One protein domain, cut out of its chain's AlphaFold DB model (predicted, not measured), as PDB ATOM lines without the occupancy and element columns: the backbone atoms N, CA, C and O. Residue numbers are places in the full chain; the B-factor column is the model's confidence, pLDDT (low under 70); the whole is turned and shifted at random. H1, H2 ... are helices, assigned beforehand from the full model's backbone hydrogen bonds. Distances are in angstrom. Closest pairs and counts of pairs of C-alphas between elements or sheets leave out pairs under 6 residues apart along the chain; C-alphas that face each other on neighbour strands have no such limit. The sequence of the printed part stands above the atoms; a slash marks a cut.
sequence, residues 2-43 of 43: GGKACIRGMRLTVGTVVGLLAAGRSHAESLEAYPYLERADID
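This is residues 2 to 43 of the 43 residues of the protein "DUF433 domain-containing protein" of Acidimicrobiia bacterium (UniProt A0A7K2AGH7). Little regular structure is present: two short helices, H1 and then H2, meet at a steep angle across a tight turn, between a looping first stretch, residues 2 to 13, and a winding tail, residues 34 to 43. The first stretch turns back on itself near Gly 9 before it enters H1. The printed part has 42 residues, of which 16 are in named elements; the class is all helix, with no named strand. It is compact, with a radius of gyration of the C-alphas of 9.8 A, and spans 27 by 19 by 17 A.

H1, residues 14 to 22, and H2, residues 27 to 33, touch; their closest C-alphas, those of Leu 20 and Ser 30, are 7.0 A apart. They run opposite ways at a steep tilt of 63 degrees. In H1 and H2 every O i to N i+4 pair is within hydrogen-bond range.

H1 is 12.1 A long from C-alpha 14 at (-64.452, 147.456, 85.491). H2 is 9.9 A long and ends at C-alpha 33, (-60.348, 155.651, 74.188).

The C-alphas of Gly 2 and Ala 28 are the two farthest apart, 28.1 A. The printed part has no cut, and no printed residue is under 70 in pLDDT.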
ATOM      1  N   GLY A   2     -70.526 137.791  82.060       75.50
ATOM      2  CA  GLY A   2     -71.187 136.819  82.951       75.50
ATOM      3  C   GLY A   2     -71.174 137.233  84.424       75.50
ATOM      4  O   GLY A   2     -70.416 136.663  85.195       75.50
ATOM      5  N   GLY A   3     -71.941 138.264  84.790       85.62
ATOM      6  CA  GLY A   3     -72.039 138.761  86.173       85.62
ATOM      7  C   GLY A   3     -70.857 139.618  86.644       85.62
ATOM      8  O   GLY A   3     -70.753 139.931  87.824       85.62
ATOM      9  N   LYS A   4     -69.953 140.005  85.735       85.25
ATOM     10  CA  LYS A   4     -68.819 140.883  86.057       85.25
ATOM     11  C   LYS A   4     -69.304 142.308  86.318       85.25
ATOM     12  O   LYS A   4     -70.211 142.776  85.632       85.25
ATOM     13  N   ALA A   5     -68.656 142.999  87.256       89.81
ATOM     14  CA  ALA A   5     -68.916 144.408  87.526       89.81
ATOM     15  C   ALA A   5     -68.714 145.248  86.256       89.81
ATOM     16  O   ALA A   5     -67.707 145.114  85.548       89.81
ATOM     17  N   CYS A   6     -69.698 146.091  85.968       92.12
ATOM     18  CA  CYS A   6     -69.731 146.959  84.800       92.12
ATOM     19  C   CYS A   6     -69.896 148.403  85.254       92.12
ATOM     20  O   CYS A   6     -70.565 148.651  86.259       92.12
ATOM     21  N   ILE A   7     -69.313 149.329  84.498       91.62
ATOM     22  CA  ILE A   7     -69.516 150.756  84.733       91.62
ATOM     23  C   ILE A   7     -71.002 151.075  84.517       91.62
ATOM     24  O   ILE A   7     -71.653 150.536  83.613       91.62
ATOM     25  N   ARG A   8     -71.568 151.906  85.397       89.56
ATOM     26  CA  ARG A   8     -73.002 152.211  85.433       89.56
ATOM     27  C   ARG A   8     -73.462 152.783  84.090       89.56
ATOM     28  O   ARG A   8     -72.905 153.750  83.598       89.56
ATOM     29  N   GLY A   9     -74.518 152.210  83.514       87.38
ATOM     30  CA  GLY A   9     -75.067 152.679  82.232       87.38
ATOM     31  C   GLY A   9     -74.236 152.285  81.008       87.38
ATOM     32  O   GLY A   9     -74.581 152.660  79.890       87.38
ATOM     33  N   MET A  10     -73.181 151.488  81.192       89.56
ATOM     34  CA  MET A  10     -72.265 151.091  80.132       89.56
ATOM     35  C   MET A  10     -72.170 149.570  80.036       89.56
ATOM     36  O   MET A  10     -72.439 148.824  80.976       89.56
ATOM     37  N   ARG A  11     -71.726 149.090  78.873       89.00
ATOM     38  CA  ARG A  11     -71.340 147.683  78.678       89.00
ATOM     39  C   ARG A  11     -69.832 147.459  78.828       89.00
ATOM     40  O   ARG A  11     -69.307 146.460  78.346       89.00
ATOM     41  N   LEU A  12     -69.149 148.393  79.487       89.88
ATOM     42  CA  LEU A  12     -67.722 148.338  79.772       89.88
ATOM     43  C   LEU A  12     -67.502 147.678  81.135       89.88
ATOM     44  O   LEU A  12     -68.122 148.072  82.124       89.88
ATOM     45  N   THR A  13     -66.638 146.663  81.200       93.12
ATOM     46  CA  THR A  13     -66.324 146.022  82.484       93.12
ATOM     47  C   THR A  13     -65.321 146.848  83.270       93.12
ATOM     48  O   THR A  13     -64.377 147.385  82.691       93.12
ATOM     49  N   VAL A  14     -65.454 146.850  84.597       92.12
ATOM     50  CA  VAL A  14     -64.452 147.456  85.491       92.12
ATOM     51  C   VAL A  14     -63.074 146.828  85.254       92.12
ATOM     52  O   VAL A  14     -62.071 147.527  85.212       92.12
ATOM     53  N   GLY A  15     -63.020 145.518  84.987       92.62
ATOM     54  CA  GLY A  15     -61.769 144.822  84.671       92.62
ATOM     55  C   GLY A  15     -61.072 145.332  83.406       92.62
ATOM     56  O   GLY A  15     -59.848 145.298  83.338       92.62
ATOM     57  N   THR A  16     -61.821 145.839  82.422       91.75
ATOM     58  CA  THR A  16     -61.234 146.486  81.238       91.75
ATOM     59  C   THR A  16     -60.532 147.779  81.632       91.75
ATOM     60  O   THR A  16     -59.382 147.971  81.251       91.75
ATOM     61  N   VAL A  17     -61.184 148.623  82.437       91.06
ATOM     62  CA  VAL A  17     -60.613 149.891  82.918       91.06
ATOM     63  C   VAL A  17     -59.370 149.629  83.768       91.06
ATOM     64  O   VAL A  17     -58.302 150.158  83.477       91.06
ATOM     65  N   VAL A  18     -59.464 148.716  84.739       91.75
ATOM     66  CA  VAL A  18     -58.324 148.308  85.576       91.75
ATOM     67  C   VAL A  18     -57.181 147.743  84.729       91.75
ATOM     68  O   VAL A  18     -56.022 148.030  85.007       91.75
ATOM     69  N   GLY A  19     -57.478 146.986  83.669       93.12
ATOM     70  CA  GLY A  19     -56.463 146.474  82.748       93.12
ATOM     71  C   GLY A  19     -55.719 147.577  81.988       93.12
ATOM     72  O   GLY A  19     -54.509 147.469  81.802       93.12
ATOM     73  N   LEU A  20     -56.408 148.648  81.586       91.00
ATOM     74  CA  LEU A  20     -55.787 149.807  80.928       91.00
ATOM     75  C   LEU A  20     -54.872 150.565  81.890       91.00
ATOM     76  O   LEU A  20     -53.741 150.886  81.526       91.00
ATOM     77  N   LEU A  21     -55.333 150.780  83.124       89.50
ATOM     78  CA  LEU A  21     -54.535 151.412  84.175       89.50
ATOM     79  C   LEU A  21     -53.307 150.565  84.531       89.50
ATOM     80  O   LEU A  21     -52.198 151.083  84.622       89.50
ATOM     81  N   ALA A  22     -53.478 149.246  84.661       92.69
ATOM     82  CA  ALA A  22     -52.385 148.313  84.929       92.69
ATOM     83  C   ALA A  22     -51.368 148.240  83.777       92.69
ATOM     84  O   ALA A  22     -50.188 148.004  84.014       92.69
ATOM     85  N   ALA A  23     -51.805 148.483  82.538       93.25
ATOM     86  CA  ALA A  23     -50.926 148.620  81.376       93.25
ATOM     87  C   ALA A  23     -50.179 149.970  81.331       93.25
ATOM     88  O   ALA A  23     -49.437 150.221  80.382       93.25
ATOM     89  N   GLY A  24     -50.364 150.836  82.334       91.88
ATOM     90  CA  GLY A  24     -49.701 152.132  82.440       91.88
ATOM     91  C   GLY A  24     -50.380 153.252  81.655       91.88
ATOM     92  O   GLY A  24     -49.790 154.322  81.519       91.88
ATOM     93  N   ARG A  25     -51.601 153.040  81.137       90.62
ATOM     94  CA  ARG A  25     -52.347 154.134  80.507       90.62
ATOM     95  C   ARG A  25     -52.815 155.126  81.552       90.62
ATOM     96  O   ARG A  25     -53.305 154.759  82.621       90.62
ATOM     97  N   SER A  26     -52.709 156.398  81.204       90.44
ATOM     98  CA  SER A  26     -53.240 157.474  82.027       90.44
ATOM     99  C   SER A  26     -54.775 157.480  82.015       90.44
ATOM    100  O   SER A  26     -55.430 156.965  81.101       90.44
ATOM    101  N   HIS A  27     -55.373 158.120  83.025       90.81
ATOM    102  CA  HIS A  27     -56.827 158.307  83.066       90.81
ATOM    103  C   HIS A  27     -57.298 159.093  81.833       90.81
ATOM    104  O   HIS A  27     -58.337 158.780  81.270       90.81
ATOM    105  N   ALA A  28     -56.511 160.074  81.372       91.19
ATOM    106  CA  ALA A  28     -56.825 160.864  80.183       91.19
ATOM    107  C   ALA A  28     -56.918 159.994  78.920       91.19
ATOM    108  O   ALA A  28     -57.928 160.051  78.230       91.19
ATOM    109  N   GLU A  29     -55.935 159.123  78.677       90.69
ATOM    110  CA  GLU A  29     -55.973 158.194  77.537       90.69
ATOM    111  C   GLU A  29     -57.148 157.213  77.616       90.69
ATOM    112  O   GLU A  29     -57.712 156.832  76.594       90.69
ATOM    113  N   SER A  30     -57.527 156.796  78.827       89.69
ATOM    114  CA  SER A  30     -58.673 155.901  79.026       89.69
ATOM    115  C   SER A  30     -59.995 156.596  78.684       89.69
ATOM    116  O   SER A  30     -60.855 155.987  78.052       89.69
ATOM    117  N   LEU A  31     -60.135 157.875  79.044       90.50
ATOM    118  CA  LEU A  31     -61.288 158.708  78.684       90.50
ATOM    119  C   LEU A  31     -61.313 159.027  77.180       90.50
ATOM    120  O   LEU A  31     -62.382 159.098  76.583       90.50
ATOM    121  N   GLU A  32     -60.149 159.168  76.546       90.94
ATOM    122  CA  GLU A  32     -60.048 159.378  75.097       90.94
ATOM    123  C   GLU A  32     -60.434 158.115  74.308       90.94
ATOM    124  O   GLU A  32     -61.164 158.180  73.320       90.94
ATOM    125  N   ALA A  33     -60.000 156.942  74.782       88.88
ATOM    126  CA  ALA A  33     -60.348 155.651  74.188       88.88
ATOM    127  C   ALA A  33     -61.829 155.281  74.391       88.88
ATOM    128  O   ALA A  33     -62.414 154.575  73.564       88.88
ATOM    129  N   TYR A  34     -62.436 155.758  75.480       90.38
ATOM    130  CA  TYR A  34     -63.830 155.511  75.837       90.38
ATOM    131  C   TYR A  34     -64.528 156.843  76.161       90.38
ATOM    132  O   TYR A  34     -64.688 157.166  77.334       90.38
ATOM    133  N   PRO A  35     -65.016 157.591  75.149       86.94
ATOM    134  CA  PRO A  35     -65.570 158.950  75.313       86.94
ATOM    135  C   PRO A  35     -66.803 159.050  76.222       86.94
ATOM    136  O   PRO A  35     -67.253 160.132  76.576       86.94
ATOM    137  N   TYR A  36     -67.396 157.902  76.522       88.19
ATOM    138  CA  TYR A  36     -68.567 157.716  77.369       88.19
ATOM    139  C   TYR A  36     -68.209 157.327  78.810       88.19
ATOM    140  O   TYR A  36     -69.109 157.154  79.624       88.19
ATOM    141  N   LEU A  37     -66.924 157.120  79.100       90.12
ATOM    142  CA  LEU A  37     -66.410 156.922  80.446       90.12
ATOM    143  C   LEU A  37     -66.195 158.302  81.060       90.12
ATOM    144  O   LEU A  37     -65.631 159.184  80.411       90.12
ATOM    145  N   GLU A  38     -66.630 158.497  82.296       89.12
ATOM    146  CA  GLU A  38     -66.375 159.734  83.020       89.12
ATOM    147  C   GLU A  38     -65.208 159.546  83.984       89.12
ATOM    148  O   GLU A  38     -64.879 158.444  84.418       89.12
ATOM    149  N   ARG A  39     -64.564 160.650  84.361       88.50
ATOM    150  CA  ARG A  39     -63.465 160.604  85.333       88.50
ATOM    151  C   ARG A  39     -63.924 160.051  86.692       88.50
ATOM    152  O   ARG A  39     -63.189 159.291  87.306       88.50
ATOM    153  N   ALA A  40     -65.164 160.349  87.083       88.50
ATOM    154  CA  ALA A  40     -65.797 159.832  88.295       88.50
ATOM    155  C   ALA A  40     -66.038 158.309  88.285       88.50
ATOM    156  O   ALA A  40     -66.355 157.744  89.324       88.50
ATOM    157  N   ASP A  41     -65.907 157.641  87.134       87.19
ATOM    158  CA  ASP A  41     -65.976 156.179  87.048       87.19
ATOM    159  C   ASP A  41     -64.616 155.503  87.331       87.19
ATOM    160  O   ASP A  41     -64.544 154.271  87.400       87.19
ATOM    161  N   ILE A  42     -63.539 156.291  87.437       85.88
ATOM    162  CA  ILE A  42     -62.149 155.831  87.590       85.88
ATOM    163  C   ILE A  42     -61.513 156.327  88.905       85.88
ATOM    164  O   ILE A  42     -60.622 155.652  89.417       85.88
ATOM    165  N   ASP A  43     -61.941 157.486  89.424       84.00
ATOM    166  CA  ASP A  43     -61.549 158.022  90.745       84.00
ATOM    167  C   ASP A  43     -62.200 157.254  91.913       84.00
ATOM    168  O   ASP A  43     -61.508 157.058  92.941       84.00
TER     169      ASP A  43